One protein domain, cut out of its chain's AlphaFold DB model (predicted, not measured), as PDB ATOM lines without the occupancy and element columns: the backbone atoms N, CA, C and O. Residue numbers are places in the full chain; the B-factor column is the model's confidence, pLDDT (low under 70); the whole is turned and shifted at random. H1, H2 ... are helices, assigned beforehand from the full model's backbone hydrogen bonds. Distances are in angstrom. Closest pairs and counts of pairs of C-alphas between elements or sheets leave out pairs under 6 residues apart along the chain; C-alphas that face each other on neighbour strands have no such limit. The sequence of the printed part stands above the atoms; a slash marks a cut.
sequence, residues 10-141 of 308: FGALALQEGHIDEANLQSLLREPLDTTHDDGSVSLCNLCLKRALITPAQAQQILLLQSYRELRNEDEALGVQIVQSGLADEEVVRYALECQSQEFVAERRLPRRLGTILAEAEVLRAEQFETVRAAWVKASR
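This is residues 10 to 141 of the 308 residues of the protein "FHA domain-containing protein" of Planctomycetes bacterium (UniProt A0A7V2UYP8). One long helix, H4, runs like a shaft between two groups of shorter helices: H1, H2 and H3 make a small head at its beginning, and H5, H6 and H7 gather round its far part. There H5 folds back beside H4 as a long hairpin, H6 crosses H5, and H7 crosses H4. You have 132 residues printed, with seven named helices, H1 to H7 in chain order, and no named strand; the class is all helix. The whole is loose, with a radius of gyration of the C-alphas of 17.8 A, and spans 50 by 33 by 19 A, only just elongated.

Find C-alpha 10 at (182.896, 121.555, 103.646), where H1 begins, residues 10 to 16. Next come H2, residues 22 to 29, and H3, residues 41 to 50, 14.2 A long. Look then at C-alpha 56, at (173.600, 111.525, 104.074): from there H4, residues 56 to 84, runs 42.0 A. H5, residues 90 to 107, is 25.8 A long, and H6 holds residues 114 to 120. H7, residues 126 to 140, runs 20.6 A and ends at C-alpha 140, at (188.067, 138.544, 117.244).

Start at the hub, H4, which touches H1, H3, H5 and H7. With residues 62 to 66 alone it touches H1, about perpendicular at 82 degrees; the closest C-alphas, of Ala 14 and Ile 62, are 6.3 A apart. H3 and H4 are a hairpin that only just touches, with 3 pairs of C-alphas within 8 A; the closest, of Cys 45 and Ala 59, are 6.7 A apart. H2 touches H3, where the closest C-alphas, of Leu 28 and Leu 44, are 7.3 A apart, and is apart from H4. Further on, H4 and H5 form a hairpin at a shallow tilt of 12 degrees, opposite ways, closest at the C-alphas of Val 83 and Glu 90, 5.8 A apart. H6 touches H5 at 84 degrees, about perpendicular, with the C-alphas of Ala 96 and Ile 117 closest at 6.1 A. H6 and H7 are a hairpin, closest at the C-alphas of Gly 115 and Phe 129, 5.6 A apart. H7 touches H4 about perpendicular, at 82 degrees; the C-alphas of Leu 78 and Arg 133 are closest, 6.6 A apart. In each of the seven helices every O i to N i+4 pair is within hydrogen-bond range.

The two C-alphas farthest apart, of Arg 51 and Gly 86, are 50.9 A apart. The printed part has no cut, and its one long link, 11 residues, joins H2 to H3. The mean pLDDT of the printed part is 88.8; look for values under 70 at residues 37 and 141.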
ATOM      1  N   PHE A  10     183.563 122.815 103.996       91.56
ATOM      2  CA  PHE A  10     182.896 121.555 103.646       91.56
ATOM      3  C   PHE A  10     183.450 120.938 102.356       91.56
ATOM      4  O   PHE A  10     183.724 119.743 102.301       91.56
ATOM      5  N   GLY A  11     183.636 121.750 101.311       91.25
ATOM      6  CA  GLY A  11     184.122 121.286 100.011       91.25
ATOM      7  C   GLY A  11     185.570 120.809 100.067       91.25
ATOM      8  O   GLY A  11     185.897 119.763  99.509       91.25
ATOM      9  N   ALA A  12     186.425 121.538 100.788       91.44
ATOM     10  CA  ALA A  12     187.812 121.134 101.012       91.44
ATOM     11  C   ALA A  12     187.900 119.808 101.788       91.44
ATOM     12  O   ALA A  12     188.710 118.945 101.453       91.44
ATOM     13  N   LEU A  13     187.036 119.624 102.789       89.94
ATOM     14  CA  LEU A  13     186.942 118.391 103.569       89.94
ATOM     15  C   LEU A  13     186.396 117.218 102.756       89.94
ATOM     16  O   LEU A  13     186.958 116.130 102.810       89.94
ATOM     17  N   ALA A  14     185.345 117.438 101.968       91.38
ATOM     18  CA  ALA A  14     184.778 116.419 101.094       91.38
ATOM     19  C   ALA A  14     185.812 115.892 100.085       91.38
ATOM     20  O   ALA A  14     185.838 114.693  99.805       91.38
ATOM     21  N   LEU A  15     186.667 116.780  99.563       93.81
ATOM     22  CA  LEU A  15     187.776 116.421  98.677       93.81
ATOM     23  C   LEU A  15     188.866 115.648  99.432       93.81
ATOM     24  O   LEU A  15     189.333 114.620  98.949       93.81
ATOM     25  N   GLN A  16     189.250 116.117 100.624       91.75
ATOM     26  CA  GLN A  16     190.270 115.471 101.452       91.75
ATOM     27  C   GLN A  16     189.878 114.040 101.858       91.75
ATOM     28  O   GLN A  16     190.718 113.146 101.820       91.75
ATOM     29  N   GLU A  17     188.613 113.819 102.214       90.56
ATOM     30  CA  GLU A  17     188.079 112.499 102.587       90.56
ATOM     31  C   GLU A  17     187.765 111.615 101.359       90.56
ATOM     32  O   GLU A  17     187.314 110.478 101.502       90.56
ATOM     33  N   GLY A  18     187.980 112.124 100.137       90.62
ATOM     34  CA  GLY A  18     187.746 111.389  98.892       90.62
ATOM     35  C   GLY A  18     186.269 111.117  98.591       90.62
ATOM     36  O   GLY A  18     185.953 110.212  97.822       90.62
ATOM     37  N   HIS A  19     185.349 111.871  99.198       91.44
ATOM     38  CA  HIS A  19     183.910 111.744  98.955       91.44
ATOM     39  C   HIS A  19     183.458 112.457  97.677       91.44
ATOM     40  O   HIS A  19     182.423 112.107  97.118       91.44
ATOM     41  N   ILE A  20     184.227 113.441  97.208       92.00
ATOM     42  CA  ILE A  20     184.010 114.129  95.935       92.00
ATOM     43  C   ILE A  20     185.349 114.299  95.215       92.00
ATOM     44  O   ILE A  20     186.376 114.509  95.857       92.00
ATOM     45  N   ASP A  21     185.345 114.227  93.885       93.38
ATOM     46  CA  ASP A  21     186.515 114.572  93.078       93.38
ATOM     47  C   ASP A  21     186.594 116.082  92.786       93.38
ATOM     48  O   ASP A  21     185.634 116.846  92.938       93.38
ATOM     49  N   GLU A  22     187.771 116.526  92.347       91.94
ATOM     50  CA  GLU A  22     188.028 117.936  92.061       91.94
ATOM     51  C   GLU A  22     187.151 118.477  90.920       91.94
ATOM     52  O   GLU A  22     186.700 119.621  90.977       91.94
ATOM     53  N   ALA A  23     186.842 117.667  89.904       90.69
ATOM     54  CA  ALA A  23     186.039 118.098  88.760       90.69
ATOM     55  C   ALA A  23     184.584 118.391  89.162       90.69
ATOM     56  O   ALA A  23     184.026 119.435  88.801       90.69
ATOM     57  N   ASN A  24     183.988 117.505  89.956       91.88
ATOM     58  CA  ASN A  24     182.657 117.647  90.520       91.88
ATOM     59  C   ASN A  24     182.592 118.838  91.476       91.88
ATOM     60  O   ASN A  24     181.686 119.666  91.350       91.88
ATOM     61  N   LEU A  25     183.583 119.003  92.360       91.44
ATOM     62  CA  LEU A  25     183.659 120.162  93.251       91.44
ATOM     63  C   LEU A  25     183.740 121.480  92.462       91.44
ATOM     64  O   LEU A  25     182.962 122.401  92.714       91.44
ATOM     65  N   GLN A  26     184.612 121.562  91.456       91.06
ATOM     66  CA  GLN A  26     184.731 122.745  90.597       91.06
ATOM     67  C   GLN A  26     183.444 123.032  89.820       91.06
ATOM     68  O   GLN A  26     183.097 124.196  89.608       91.06
ATOM     69  N   SER A  27     182.708 121.997  89.405       90.88
ATOM     70  CA  SER A  27     181.405 122.185  88.772       90.88
ATOM     71  C   SER A  27     180.378 122.785  89.733       90.88
ATOM     72  O   SER A  27     179.600 123.633  89.299       90.88
ATOM     73  N   LEU A  28     180.362 122.370  91.003       90.19
ATOM     74  CA  LEU A  28     179.443 122.901  92.019       90.19
ATOM     75  C   LEU A  28     179.760 124.355  92.382       90.19
ATOM     76  O   LEU A  28     178.854 125.167  92.527       90.19
ATOM     77  N   LEU A  29     181.042 124.724  92.470       89.12
ATOM     78  CA  LEU A  29     181.464 126.091  92.816       89.12
ATOM     79  C   LEU A  29     181.069 127.145  91.760       89.12
ATOM     80  O   LEU A  29     181.100 128.354  92.027       89.12
ATOM     81  N   ARG A  30     180.679 126.720  90.552       88.75
ATOM     82  CA  ARG A  30     180.136 127.618  89.520       88.75
ATOM     83  C   ARG A  30     178.731 128.109  89.859       88.75
ATOM     84  O   ARG A  30     178.368 129.199  89.424       88.75
ATOM     85  N   GLU A  31     177.980 127.365  90.663       86.25
ATOM     86  CA  GLU A  31     176.653 127.768  91.122       86.25
ATOM     87  C   GLU A  31     176.721 128.862  92.201       86.25
ATOM     88  O   GLU A  31     177.764 129.073  92.839       86.25
ATOM     89  N   PRO A  32     175.634 129.633  92.377       85.19
ATOM     90  CA  PRO A  32     175.520 130.549  93.500       85.19
ATOM     91  C   PRO A  32     175.399 129.747  94.803       85.19
ATOM     92  O   PRO A  32     174.494 128.927  94.952       85.19
ATOM     93  N   LEU A  33     176.312 129.999  95.739       86.75
ATOM     94  CA  LEU A  33     176.241 129.490  97.107       86.75
ATOM     95  C   LEU A  33     175.727 130.610  98.009       86.75
ATOM     96  O   LEU A  33     176.168 131.752  97.874       86.75
ATOM     97  N   ASP A  34     174.806 130.286  98.912       82.62
ATOM     98  CA  ASP A  34     174.413 131.204  99.977       82.62
ATOM     99  C   ASP A  34     175.499 131.197 101.058       82.62
ATOM    100  O   ASP A  34     175.793 130.145 101.622       82.62
ATOM    101  N   THR A  35     176.095 132.367 101.292       82.50
ATOM    102  CA  THR A  35     177.161 132.627 102.271       82.50
ATOM    103  C   THR A  35     176.704 133.623 103.344       82.50
ATOM    104  O   THR A  35     177.503 134.386 103.888       82.50
ATOM    105  N   THR A  36     175.393 133.739 103.574       76.25
ATOM    106  CA  THR A  36     174.825 134.685 104.549       76.25
ATOM    107  C   THR A  36     175.152 134.314 105.993       76.25
ATOM    108  O   THR A  36     175.344 135.207 106.816       76.25
ATOM    109  N   HIS A  37     175.214 133.014 106.293       66.38
ATOM    110  CA  HIS A  37     175.392 132.485 107.649       66.38
ATOM    111  C   HIS A  37     176.719 131.735 107.842       66.38
ATOM    112  O   HIS A  37     177.164 131.583 108.976       66.38
ATOM    113  N   ASP A  38     177.351 131.287 106.756       77.81
ATOM    114  CA  ASP A  38     178.626 130.572 106.751       77.81
ATOM    115  C   ASP A  38     179.440 130.905 105.484       77.81
ATOM    116  O   ASP A  38     179.096 131.797 104.706       77.81
ATOM    117  N   ASP A  39     180.539 130.190 105.258       82.25
ATOM    118  CA  ASP A  39     181.386 130.344 104.071       82.25
ATOM    119  C   ASP A  39     180.817 129.686 102.792       82.25
ATOM    120  O   ASP A  39     181.531 129.556 101.796       82.25
ATOM    121  N   GLY A  40     179.543 129.282 102.792       85.31
ATOM    122  CA  GLY A  40     178.877 128.542 101.718       85.31
ATOM    123  C   GLY A  40     178.849 127.027 101.924       85.31
ATOM    124  O   GLY A  40     178.394 126.302 101.032       85.31
ATOM    125  N   SER A  41     179.331 126.533 103.066       86.81
ATOM    126  CA  SER A  41     179.451 125.107 103.382       86.81
ATOM    127  C   SER A  41     178.105 124.376 103.412       86.81
ATOM    128  O   SER A  41     177.968 123.328 102.776       86.81
ATOM    129  N   VAL A  42     177.077 124.936 104.059       86.06
ATOM    130  CA  VAL A  42     175.730 124.334 104.110       86.06
ATOM    131  C   VAL A  42     175.098 124.274 102.719       86.06
ATOM    132  O   VAL A  42     174.557 123.240 102.315       86.06
ATOM    133  N   SER A  43     175.206 125.363 101.954       86.94
ATOM    134  CA  SER A  43     174.730 125.423 100.567       86.94
ATOM    135  C   SER A  43     175.386 124.349  99.700       86.94
ATOM    136  O   SER A  43     174.706 123.637  98.958       86.94
ATOM    137  N   LEU A  44     176.705 124.198  99.826       90.38
ATOM    138  CA  LEU A  44     177.474 123.219  99.070       90.38
ATOM    139  C   LEU A  44     177.124 121.778  99.474       90.38
ATOM    140  O   LEU A  44     176.945 120.932  98.597       90.38
ATOM    141  N   CYS A  45     176.952 121.506 100.769       89.56
ATOM    142  CA  CYS A  45     176.495 120.211 101.274       89.56
ATOM    143  C   CYS A  45     175.138 119.816 100.671       89.56
ATOM    144  O   CYS A  45     174.982 118.715 100.134       89.56
ATOM    145  N   ASN A  46     174.171 120.737 100.681       87.75
ATOM    146  CA  ASN A  46     172.845 120.509 100.105       87.75
ATOM    147  C   ASN A  46     172.905 120.226  98.597       87.75
ATOM    148  O   ASN A  46     172.191 119.350  98.107       87.75
ATOM    149  N   LEU A  47     173.775 120.921  97.855       90.00
ATOM    150  CA  LEU A  47     173.992 120.649  96.431       90.00
ATOM    151  C   LEU A  47     174.598 119.261  96.190       90.00
ATOM    152  O   LEU A  47     174.140 118.550  95.292       90.00
ATOM    153  N   CYS A  48     175.578 118.852  97.002       91.69
ATOM    154  CA  CYS A  48     176.191 117.526  96.906       91.69
ATOM    155  C   CYS A  48     175.158 116.411  97.136       91.69
ATOM    156  O   CYS A  48     175.103 115.458  96.357       91.69
ATOM    157  N   LEU A  49     174.295 116.557  98.149       89.38
ATOM    158  CA  LEU A  49     173.204 115.617  98.431       89.38
ATOM    159  C   LEU A  49     172.160 115.595  97.309       89.38
ATOM    160  O   LEU A  49     171.767 114.526  96.847       89.38
ATOM    161  N   LYS A  50     171.742 116.770  96.822       92.38
ATOM    162  CA  LYS A  50     170.752 116.894  95.739       92.38
ATOM    163  C   LYS A  50     171.214 116.219  94.446       92.38
ATOM    164  O   LYS A  50     170.385 115.720  93.691       92.38
ATOM    165  N   ARG A  51     172.523 116.214  94.184       93.75
ATOM    166  CA  ARG A  51     173.138 115.556  93.020       93.75
ATOM    167  C   ARG A  51     173.583 114.121  93.279       93.75
ATOM    168  O   ARG A  51     174.182 113.527  92.390       93.75
ATOM    169  N   ALA A  52     173.302 113.581  94.465       92.81
ATOM    170  CA  ALA A  52     173.732 112.252  94.885       92.81
ATOM    171  C   ALA A  52     175.254 112.025  94.745       92.81
ATOM    172  O   ALA A  52     175.696 110.902  94.519       92.81
ATOM    173  N   LEU A  53     176.056 113.090  94.884       93.00
ATOM    174  CA  LEU A  53     177.522 113.008  94.873       93.00
ATOM    175  C   LEU A  53     178.060 112.453  96.194       93.00
ATOM    176  O   LEU A  53     179.126 111.853  96.224       93.00
ATOM    177  N   ILE A  54     177.304 112.644  97.276       91.06
ATOM    178  CA  ILE A  54     177.589 112.109  98.606       91.06
ATOM    179  C   ILE A  54     176.307 111.538  99.219       91.06
ATOM    180  O   ILE A  54     175.194 111.951  98.888       91.06
ATOM    181  N   THR A  55     176.466 110.612 100.158       92.12
ATOM    182  CA  THR A  55     175.380 110.059 100.975       92.12
ATOM    183  C   THR A  55     175.088 110.942 102.197       92.12
ATOM    184  O   THR A  55     175.966 111.685 102.642       92.12
ATOM    185  N   PRO A  56     173.896 110.831 102.818       89.50
ATOM    186  CA  PRO A  56     173.600 111.525 104.074       89.50
ATOM    187  C   PRO A  56     174.599 111.216 105.198       89.50
ATOM    188  O   PRO A  56     174.959 112.111 105.956       89.50
ATOM    189  N   ALA A  57     175.094 109.977 105.275       85.94
ATOM    190  CA  ALA A  57     176.100 109.580 106.260       85.94
ATOM    191  C   ALA A  57     177.455 110.268 106.012       85.94
ATOM    192  O   ALA A  57     178.065 110.781 106.946       85.94
ATOM    193  N   GLN A  58     177.896 110.344 104.750       90.38
ATOM    194  CA  GLN A  58     179.111 111.081 104.380       90.38
ATOM    195  C   GLN A  58     178.966 112.578 104.668       90.38
ATOM    196  O   GLN A  58     179.870 113.183 105.230       90.38
ATOM    197  N   ALA A  59     177.810 113.171 104.353       86.12
ATOM    198  CA  ALA A  59     177.533 114.567 104.679       86.12
ATOM    199  C   ALA A  59     177.617 114.829 106.192       86.12
ATOM    200  O   ALA A  59     178.270 115.782 106.613       86.12
ATOM    201  N   GLN A  60     177.020 113.959 107.016       87.56
ATOM    202  CA  GLN A  60     177.110 114.047 108.478       87.56
ATOM    203  C   GLN A  60     178.556 113.942 108.978       87.56
ATOM    204  O   GLN A  60     178.954 114.729 109.833       87.56
ATOM    205  N   GLN A  61     179.354 113.022 108.429       88.50
ATOM    206  CA  GLN A  61     180.769 112.874 108.783       88.50
ATOM    207  C   GLN A  61     181.584 114.126 108.426       88.50
ATOM    208  O   GLN A  61     182.359 114.605 109.254       88.50
ATOM    209  N   ILE A  62     181.391 114.682 107.225       87.88
ATOM    210  CA  ILE A  62     182.094 115.893 106.783       87.88
ATOM    211  C   ILE A  62     181.716 117.085 107.669       87.88
ATOM    212  O   ILE A  62     182.597 117.818 108.110       87.88
ATOM    213  N   LEU A  63     180.424 117.268 107.965       87.88
ATOM    214  CA  LEU A  63     179.953 118.349 108.835       87.88
ATOM    215  C   LEU A  63     180.493 118.206 110.260       87.88
ATOM    216  O   LEU A  63     180.914 119.192 110.857       87.88
ATOM    217  N   LEU A  64     180.545 116.984 110.790       87.69
ATOM    218  CA  LEU A  64     181.151 116.720 112.090       87.69
ATOM    219  C   LEU A  64     182.643 117.091 112.101       87.69
ATOM    220  O   LEU A  64     183.111 117.735 113.041       87.69
ATOM    221  N   LEU A  65     183.385 116.722 111.053       88.94
ATOM    222  CA  LEU A  65     184.797 117.071 110.904       88.94
ATOM    223  C   LEU A  65     184.999 118.586 110.751       88.94
ATOM    224  O   LEU A  65     185.946 119.140 111.310       88.94
ATOM    225  N   GLN A  66     184.095 119.264 110.044       88.88
ATOM    226  CA  GLN A  66     184.069 120.719 109.948       88.88
ATOM    227  C   GLN A  66     183.895 121.357 111.331       88.88
ATOM    228  O   GLN A  66     184.742 122.150 111.738       88.88
ATOM    229  N   SER A  67     182.862 120.957 112.078       88.12
ATOM    230  CA  SER A  67     182.616 121.471 113.430       88.12
ATOM    231  C   SER A  67     183.778 121.177 114.382       88.12
ATOM    232  O   SER A  67     184.105 122.013 115.221       88.12
ATOM    233  N   TYR A  68     184.437 120.021 114.245       91.69
ATOM    234  CA  TYR A  68     185.637 119.712 115.021       91.69
ATOM    235  C   TYR A  68     186.801 120.648 114.677       91.69
ATOM    236  O   TYR A  68     187.450 121.145 115.590       91.69
ATOM    237  N   ARG A  69     187.053 120.941 113.394       90.38
ATOM    238  CA  ARG A  69     188.109 121.887 112.987       90.38
ATOM    239  C   ARG A  69     187.844 123.304 113.474       90.38
ATOM    240  O   ARG A  69     188.767 123.966 113.931       90.38
ATOM    241  N   GLU A  70     186.603 123.764 113.380       89.81
ATOM    242  CA  GLU A  70     186.198 125.076 113.887       89.81
ATOM    243  C   GLU A  70     186.413 125.158 115.401       89.81
ATOM    244  O   GLU A  70     187.123 126.048 115.869       89.81
ATOM    245  N   LEU A  71     185.903 124.171 116.149       92.56
ATOM    246  CA  LEU A  71     186.128 124.063 117.590       92.56
ATOM    247  C   LEU A  71     187.622 124.021 117.926       92.56
ATOM    248  O   LEU A  71     188.061 124.701 118.849       92.56
ATOM    249  N   ARG A  72     188.403 123.238 117.181       93.62
ATOM    250  CA  ARG A  72     189.835 123.076 117.414       93.62
ATOM    251  C   ARG A  72     190.596 124.378 117.206       93.62
ATOM    252  O   ARG A  72     191.409 124.734 118.047       93.62
ATOM    253  N   ASN A  73     190.305 125.097 116.126       91.75
ATOM    254  CA  ASN A  73     190.923 126.389 115.843       91.75
ATOM    255  C   ASN A  73     190.591 127.421 116.932       91.75
ATOM    256  O   ASN A  73     191.465 128.177 117.355       91.75
ATOM    257  N   GLU A  74     189.335 127.449 117.396       92.88
ATOM    258  CA  GLU A  74     188.929 128.296 118.522       92.88
ATOM    259  C   GLU A  74     189.702 127.931 119.793       92.88
ATOM    260  O   GLU A  74     190.283 128.801 120.439       92.88
ATOM    261  N   ASP A  75     189.735 126.649 120.145       95.75
ATOM    262  CA  ASP A  75     190.351 126.180 121.381       95.75
ATOM    263  C   ASP A  75     191.883 126.302 121.363       95.75
ATOM    264  O   ASP A  75     192.471 126.603 122.396       95.75
ATOM    265  N   GLU A  76     192.548 126.166 120.213       94.38
ATOM    266  CA  GLU A  76     193.979 126.468 120.069       94.38
ATOM    267  C   GLU A  76     194.264 127.956 120.302       94.38
ATOM    268  O   GLU A  76     195.172 128.308 121.060       94.38
ATOM    269  N   ALA A  77     193.449 128.843 119.721       92.38
ATOM    270  CA  ALA A  77     193.575 130.279 119.944       92.38
ATOM    271  C   ALA A  77     193.329 130.649 121.416       92.38
ATOM    272  O   ALA A  77     194.074 131.445 121.993       92.38
ATOM    273  N   LEU A  78     192.322 130.041 122.048       93.88
ATOM    274  CA  LEU A  78     192.051 130.210 123.474       93.88
ATOM    275  C   LEU A  78     193.172 129.635 124.338       93.88
ATOM    276  O   LEU A  78     193.540 130.260 125.327       93.88
ATOM    277  N   GLY A  79     193.751 128.499 123.958       91.81
ATOM    278  CA  GLY A  79     194.898 127.902 124.628       91.81
ATOM    279  C   GLY A  79     196.077 128.868 124.702       91.81
ATOM    280  O   GLY A  79     196.619 129.093 125.782       91.81
ATOM    281  N   VAL A  80     196.399 129.536 123.590       91.69
ATOM    282  CA  VAL A  80     197.420 130.597 123.562       91.69
ATOM    283  C   VAL A  80     197.071 131.731 124.533       91.69
ATOM    284  O   VAL A  80     197.941 132.190 125.272       91.69
ATOM    285  N   GLN A  81     195.807 132.163 124.582       89.31
ATOM    286  CA  GLN A  81     195.372 133.208 125.519       89.31
ATOM    287  C   GLN A  81     195.468 132.768 126.987       89.31
ATOM    288  O   GLN A  81     195.882 133.552 127.841       89.31
ATOM    289  N   ILE A  82     195.131 131.513 127.295       89.38
ATOM    290  CA  ILE A  82     195.248 130.939 128.641       89.38
ATOM    291  C   ILE A  82     196.712 130.968 129.095       89.38
ATOM    292  O   ILE A  82     196.985 131.461 130.192       89.38
ATOM    293  N   VAL A  83     197.650 130.550 128.238       88.50
ATOM    294  CA  VAL A  83     199.093 130.599 128.533       88.50
ATOM    295  C   VAL A  83     199.572 132.036 128.732       88.50
ATOM    296  O   VAL A  83     200.205 132.346 129.737       88.50
ATOM    297  N   GLN A  84     199.212 132.950 127.826       84.38
ATOM    298  CA  GLN A  84     199.597 134.367 127.911       84.38
ATOM    299  C   GLN A  84     199.046 135.068 129.160       84.38
ATOM    300  O   GLN A  84     199.681 135.973 129.696       84.38
ATOM    301  N   SER A  85     197.876 134.646 129.643       83.75
ATOM    302  CA  SER A  85     197.283 135.149 130.886       83.75
ATOM    303  C   SER A  85     197.898 134.540 132.153       83.75
ATOM    304  O   SER A  85     197.604 134.995 133.260       83.75
ATOM    305  N   GLY A  86     198.739 133.511 132.001       84.88
ATOM    306  CA  GLY A  86     199.373 132.796 133.099       84.88
ATOM    307  C   GLY A  86     198.436 131.861 133.872       84.88
ATOM    308  O   GLY A  86     198.809 131.401 134.950       84.88
ATOM    309  N   LEU A  87     197.235 131.589 133.347       83.06
ATOM    310  CA  LEU A  87     196.236 130.711 133.970       83.06
ATOM    311  C   LEU A  87     196.596 129.223 133.877       83.06
ATOM    312  O   LEU A  87     196.143 128.446 134.708       83.06
ATOM    313  N   ALA A  88     197.384 128.831 132.878       85.56
ATOM    314  CA  ALA A  88     197.936 127.488 132.751       85.56
ATOM    315  C   ALA A  88     199.271 127.546 132.003       85.56
ATOM    316  O   ALA A  88     199.508 128.473 131.226       85.56
ATOM    317  N   ASP A  89     200.117 126.544 132.217       88.69
ATOM    318  CA  ASP A  89     201.364 126.404 131.470       88.69
ATOM    319  C   ASP A  89     201.109 125.805 130.078       88.69
ATOM    320  O   ASP A  89     200.118 125.106 129.840       88.69
ATOM    321  N   GLU A  90     202.025 126.064 129.144       91.56
ATOM    322  CA  GLU A  90     201.900 125.620 127.751       91.56
ATOM    323  C   GLU A  90     201.753 124.097 127.633       91.56
ATOM    324  O   GLU A  90     200.948 123.607 126.841       91.56
ATOM    325  N   GLU A  91     202.478 123.337 128.457       83.12
ATOM    326  CA  GLU A  91     202.413 121.873 128.445       83.12
ATOM    327  C   GLU A  91     201.046 121.342 128.870       83.12
ATOM    328  O   GLU A  91     200.540 120.390 128.276       83.12
ATOM    329  N   VAL A  92     200.416 121.997 129.845       87.00
ATOM    330  CA  VAL A  92     199.086 121.631 130.343       87.00
ATOM    331  C   VAL A  92     198.032 121.877 129.267       87.00
ATOM    332  O   VAL A  92     197.186 121.019 129.011       87.00
ATOM    333  N   VAL A  93     198.111 123.021 128.582       93.19
ATOM    334  CA  VAL A  93     197.216 123.340 127.461       93.19
ATOM    335  C   VAL A  93     197.418 122.361 126.305       93.19
ATOM    336  O   VAL A  93     196.439 121.853 125.758       93.19
ATOM    337  N   ARG A  94     198.671 122.047 125.958       91.38
ATOM    338  CA  ARG A  94     199.009 121.074 124.911       91.38
ATOM    339  C   ARG A  94     198.436 119.693 125.222       91.38
ATOM    340  O   ARG A  94     197.807 119.095 124.354       91.38
ATOM    341  N   TYR A  95     198.592 119.226 126.458       84.19
ATOM    342  CA  TYR A  95     198.046 117.947 126.912       84.19
ATOM    343  C   TYR A  95     196.511 117.924 126.873       84.19
ATOM    344  O   TYR A  95     195.913 116.961 126.396       84.19
ATOM    345  N   ALA A  96     195.848 118.998 127.309       92.75
ATOM    346  CA  ALA A  96     194.390 119.093 127.254       92.75
ATOM    347  C   ALA A  96     193.861 119.089 125.806       92.75
ATOM    348  O   ALA A  96     192.864 118.435 125.496       92.75
ATOM    349  N   LEU A  97     194.565 119.764 124.896       93.31
ATOM    350  CA  LEU A  97     194.297 119.711 123.463       93.31
ATOM    351  C   LEU A  97     194.548 118.303 122.887       93.31
ATOM    352  O   LEU A  97     193.796 117.851 122.022       93.31
ATOM    353  N   GLU A  98     195.560 117.574 123.342       89.50
ATOM    354  CA  GLU A  98     195.772 116.182 122.933       89.50
ATOM    355  C   GLU A  98     194.622 115.275 123.400       89.50
ATOM    356  O   GLU A  98     194.053 114.544 122.586       89.50
ATOM    357  N   CYS A  99     194.187 115.412 124.657       88.94
ATOM    358  CA  CYS A  99     193.019 114.707 125.196       88.94
ATOM    359  C   CYS A  99     191.757 114.969 124.361       88.94
ATOM    360  O   CYS A  99     191.030 114.039 124.017       88.94
ATOM    361  N   GLN A 100     191.522 116.225 123.973       95.94
ATOM    362  CA  GLN A 100     190.408 116.598 123.100       95.94
ATOM    363  C   GLN A 100     190.459 115.872 121.743       95.94
ATOM    364  O   GLN A 100     189.426 115.445 121.224       95.94
ATOM    365  N   SER A 101     191.649 115.750 121.146       90.69
ATOM    366  CA  SER A 101     191.827 115.055 119.866       90.69
ATOM    367  C   SER A 101     191.566 113.556 119.999       90.69
ATOM    368  O   SER A 101     190.846 112.979 119.183       90.69
ATOM    369  N   GLN A 102     192.075 112.941 121.068       89.50
ATOM    370  CA  GLN A 102     191.831 111.532 121.369       89.50
ATOM    371  C   GLN A 102     190.336 111.248 121.586       89.50
ATOM    372  O   GLN A 102     189.834 110.259 121.053       89.50
ATOM    373  N   GLU A 103     189.602 112.130 122.277       90.19
ATOM    374  CA  GLU A 103     188.148 112.001 122.478       90.19
ATOM    375  C   GLU A 103     187.383 112.021 121.144       90.19
ATOM    376  O   GLU A 103     186.508 111.184 120.917       90.19
ATOM    377  N   PHE A 104     187.750 112.915 120.217       92.25
ATOM    378  CA  PHE A 104     187.137 112.965 118.886       92.25
ATOM    379  C   PHE A 104     187.356 111.662 118.101       92.25
ATOM    380  O   PHE A 104     186.414 111.116 117.522       92.25
ATOM    381  N   VAL A 105     188.590 111.145 118.105       86.50
ATOM    382  CA  VAL A 105     188.950 109.906 117.396       86.50
ATOM    383  C   VAL A 105     188.254 108.689 118.007       86.50
ATOM    384  O   VAL A 105     187.750 107.838 117.271       86.50
ATOM    385  N   ALA A 106     188.211 108.605 119.339       86.88
ATOM    386  CA  ALA A 106     187.646 107.470 120.056       86.88
ATOM    387  C   ALA A 106     186.116 107.421 119.957       86.88
ATOM    388  O   ALA A 106     185.546 106.365 119.684       86.88
ATOM    389  N   GLU A 107     185.446 108.557 120.160       89.69
ATOM    390  CA  GLU A 107     183.991 108.594 120.322       89.69
ATOM    391  C   GLU A 107     183.235 108.981 119.046       89.69
ATOM    392  O   GLU A 107     182.015 108.833 118.990       89.69
ATOM    393  N   ARG A 108     183.935 109.466 118.008       86.44
ATOM    394  CA  ARG A 108     183.339 109.927 116.738       86.44
ATOM    395  C   ARG A 108     182.200 110.935 116.938       86.44
ATOM    396  O   ARG A 108     181.204 110.927 116.215       86.44
ATOM    397  N   ARG A 109     182.359 111.823 117.919       90.62
ATOM    398  CA  ARG A 109     181.464 112.950 118.212       90.62
ATOM    399  C   ARG A 109     182.281 114.198 118.505       90.62
ATOM    400  O   ARG A 109     183.485 114.106 118.724       90.62
ATOM    401  N   LEU A 110     181.622 115.358 118.553       90.62
ATOM    402  CA  LEU A 110     182.285 116.585 118.989       90.62
ATOM    403  C   LEU A 110     182.854 116.379 120.404       90.62
ATOM    404  O   LEU A 110     182.099 115.971 121.299       90.62
ATOM    405  N   PRO A 111     184.161 116.620 120.600       93.56
ATOM    406  CA  PRO A 111     184.793 116.433 121.890       93.56
ATOM    407  C   PRO A 111     184.427 117.584 122.823       93.56
ATOM    408  O   PRO A 111     183.905 118.626 122.406       93.56
ATOM    409  N   ARG A 112     184.735 117.413 124.107       93.81
ATOM    410  CA  ARG A 112     184.634 118.505 125.077       93.81
ATOM    411  C   ARG A 112     185.544 119.672 124.685       93.81
ATOM    412  O   ARG A 112     186.613 119.494 124.097       93.81
ATOM    413  N   ARG A 113     185.110 120.888 125.025       95.25
ATOM    414  CA  ARG A 113     185.922 122.096 124.842       95.25
ATOM    415  C   ARG A 113     187.146 122.053 125.749       95.25
ATOM    416  O   ARG A 113     187.073 121.519 126.858       95.25
ATOM    417  N   LEU A 114     188.217 122.718 125.325       94.75
ATOM    418  CA  LEU A 114     189.444 122.888 126.104       94.75
ATOM    419  C   LEU A 114     189.156 123.344 127.541       94.75
ATOM    420  O   LEU A 114     189.693 122.786 128.492       94.75
ATOM    421  N   GLY A 115     188.255 124.314 127.712       91.31
ATOM    422  CA  GLY A 115     187.884 124.832 129.029       91.31
ATOM    423  C   GLY A 115     187.253 123.806 129.961       91.31
ATOM    424  O   GLY A 115     187.517 123.838 131.158       91.31
ATOM    425  N   THR A 116     186.453 122.879 129.428       92.62
ATOM    426  CA  THR A 116     185.858 121.796 130.220       92.62
ATOM    427  C   THR A 116     186.934 120.824 130.689       92.62
ATOM    428  O   THR A 116     186.964 120.478 131.864       92.62
ATOM    429  N   ILE A 117     187.857 120.453 129.797       90.88
ATOM    430  CA  ILE A 117     188.970 119.548 130.110       90.88
ATOM    431  C   ILE A 117     189.869 120.160 131.195       90.88
ATOM    432  O   ILE A 117     190.217 119.493 132.165       90.88
ATOM    433  N   LEU A 118     190.200 121.450 131.073       90.69
ATOM    434  CA  LEU A 118     191.029 122.156 132.054       90.69
ATOM    435  C   LEU A 118     190.315 122.377 133.397       90.69
ATOM    436  O   LEU A 118     190.969 122.373 134.438       90.69
ATOM    437  N   ALA A 119     188.991 122.553 133.390       91.38
ATOM    438  CA  ALA A 119     188.207 122.692 134.614       91.38
ATOM    439  C   ALA A 119     188.071 121.376 135.385       91.38
ATOM    440  O   ALA A 119     188.201 121.376 136.605       91.38
ATOM    441  N   GLU A 120     187.850 120.259 134.690       89.94
ATOM    442  CA  GLU A 120     187.828 118.927 135.306       89.94
ATOM    443  C   GLU A 120     189.194 118.522 135.874       89.94
ATOM    444  O   GLU A 120     189.256 117.827 136.883       89.94
ATOM    445  N   ALA A 121     190.283 118.984 135.253       87.00
ATOM    446  CA  ALA A 121     191.647 118.787 135.740       87.00
ATOM    447  C   ALA A 121     192.050 119.763 136.866       87.00
ATOM    448  O   ALA A 121     193.218 119.801 137.243       87.00
ATOM    449  N   GLU A 122     191.116 120.582 137.365       90.62
ATOM    450  CA  GLU A 122     191.331 121.594 138.412       90.62
ATOM    451  C   GLU A 122     192.417 122.641 138.087       90.62
ATOM    452  O   GLU A 122     192.896 123.353 138.968       90.62
ATOM    453  N   VAL A 123     192.775 122.797 136.807       85.06
ATOM    454  CA  VAL A 123     193.795 123.759 136.349       85.06
ATOM    455  C   VAL A 123     193.257 125.187 136.420       85.06
ATOM    456  O   VAL A 123     193.953 126.113 136.832       85.06
ATOM    457  N   LEU A 124     192.003 125.382 136.010       88.88
ATOM    458  CA  LEU A 124     191.331 126.679 136.043       88.88
ATOM    459  C   LEU A 124     189.821 126.510 136.183       88.88
ATOM    460  O   LEU A 124     189.228 125.579 135.650       88.88
ATOM    461  N   ARG A 125     189.162 127.442 136.873       88.81
ATOM    462  CA  ARG A 125     187.702 127.415 137.034       88.81
ATOM    463  C   ARG A 125     186.998 127.730 135.716       88.81
ATOM    464  O   ARG A 125     187.451 128.582 134.953       88.81
ATOM    465  N   ALA A 126     185.815 127.148 135.508       85.06
ATOM    466  CA  ALA A 126     184.976 127.419 134.334       85.06
ATOM    467  C   ALA A 126     184.708 128.925 134.117       85.06
ATOM    468  O   ALA A 126     184.705 129.413 132.990       85.06
ATOM    469  N   GLU A 127     184.568 129.689 135.204       88.62
ATOM    470  CA  GLU A 127     184.407 131.150 135.186       88.62
ATOM    471  C   GLU A 127     185.620 131.873 134.577       88.62
ATOM    472  O   GLU A 127     185.474 132.861 133.852       88.62
ATOM    473  N   GLN A 128     186.831 131.381 134.862       85.56
ATOM    474  CA  GLN A 128     188.074 131.932 134.325       85.56
ATOM    475  C   GLN A 128     188.168 131.643 132.827       85.56
ATOM    476  O   GLN A 128     188.482 132.551 132.058       85.56
ATOM    477  N   PHE A 129     187.807 130.426 132.403       87.44
ATOM    478  CA  PHE A 129     187.749 130.073 130.985       87.44
ATOM    479  C   PHE A 129     186.763 130.948 130.209       87.44
ATOM    480  O   PHE A 129     187.137 131.548 129.203       87.44
ATOM    481  N   GLU A 130     185.522 131.082 130.687       88.38
ATOM    482  CA  GLU A 130     184.521 131.906 130.000       88.38
ATOM    483  C   GLU A 130     184.915 133.385 129.968       88.38
ATOM    484  O   GLU A 130     184.607 134.081 129.001       88.38
ATOM    485  N   THR A 131     185.667 133.868 130.961       88.69
ATOM    486  CA  THR A 131     186.227 135.225 130.930       88.69
ATOM    487  C   THR A 131     187.234 135.391 129.787       88.69
ATOM    488  O   THR A 131     187.143 136.362 129.030       88.69
ATOM    489  N   VAL A 132     188.164 134.441 129.623       87.75
ATOM    490  CA  VAL A 132     189.139 134.443 128.517       87.75
ATOM    491  C   VAL A 132     188.419 134.327 127.175       87.75
ATOM    492  O   VAL A 132     188.682 135.107 126.258       87.75
ATOM    493  N   ARG A 133     187.448 133.416 127.074       89.62
ATOM    494  CA  ARG A 133     186.667 133.198 125.856       89.62
ATOM    495  C   ARG A 133     185.862 134.422 125.454       89.62
ATOM    496  O   ARG A 133     185.921 134.835 124.299       89.62
ATOM    497  N   ALA A 134     185.150 135.045 126.389       87.56
ATOM    498  CA  ALA A 134     184.374 136.249 126.117       87.56
ATOM    499  C   ALA A 134     185.266 137.413 125.657       87.56
ATOM    500  O   ALA A 134     184.897 138.146 124.735       87.56
ATOM    501  N   ALA A 135     186.449 137.568 126.261       85.31
ATOM    502  CA  ALA A 135     187.429 138.562 125.836       85.31
ATOM    503  C   ALA A 135     187.942 138.282 124.414       85.31
ATOM    504  O   ALA A 135     187.950 139.190 123.580       85.31
ATOM    505  N   TRP A 136     188.288 137.028 124.109       87.75
ATOM    506  CA  TRP A 136     188.750 136.619 122.784       87.75
ATOM    507  C   TRP A 136     187.673 136.790 121.707       87.75
ATOM    508  O   TRP A 136     187.954 137.361 120.657       87.75
ATOM    509  N   VAL A 137     186.422 136.393 121.967       85.44
ATOM    510  CA  VAL A 137     185.294 136.586 121.035       85.44
ATOM    511  C   VAL A 137     185.062 138.073 120.765       85.44
ATOM    512  O   VAL A 137     184.841 138.477 119.623       85.44
ATOM    513  N   LYS A 138     185.141 138.914 121.803       84.00
ATOM    514  CA  LYS A 138     185.013 140.368 121.656       84.00
ATOM    515  C   LYS A 138     186.142 140.956 120.804       84.00
ATOM    516  O   LYS A 138     185.864 141.827 119.987       84.00
ATOM    517  N   ALA A 139     187.378 140.491 120.991       78.62
ATOM    518  CA  ALA A 139     188.547 140.950 120.240       78.62
ATOM    519  C   ALA A 139     188.584 140.423 118.792       78.62
ATOM    520  O   ALA A 139     189.055 141.122 117.901       78.62
ATOM    521  N   SER A 140     188.058 139.219 118.553       73.25
ATOM    522  CA  SER A 140     188.067 138.544 117.244       73.25
ATOM    523  C   SER A 140     186.912 138.962 116.336       73.25
ATOM    524  O   SER A 140     186.895 138.635 115.148       73.25
ATOM    525  N   ARG A 141     185.923 139.686 116.870       68.50
ATOM    526  CA  ARG A 141     184.813 140.206 116.076       68.50
ATOM    527  C   ARG A 141     185.344 141.309 115.152       68.50
ATOM    528  O   ARG A 141     185.901 142.285 115.658       68.50
TER     529      ARG A 141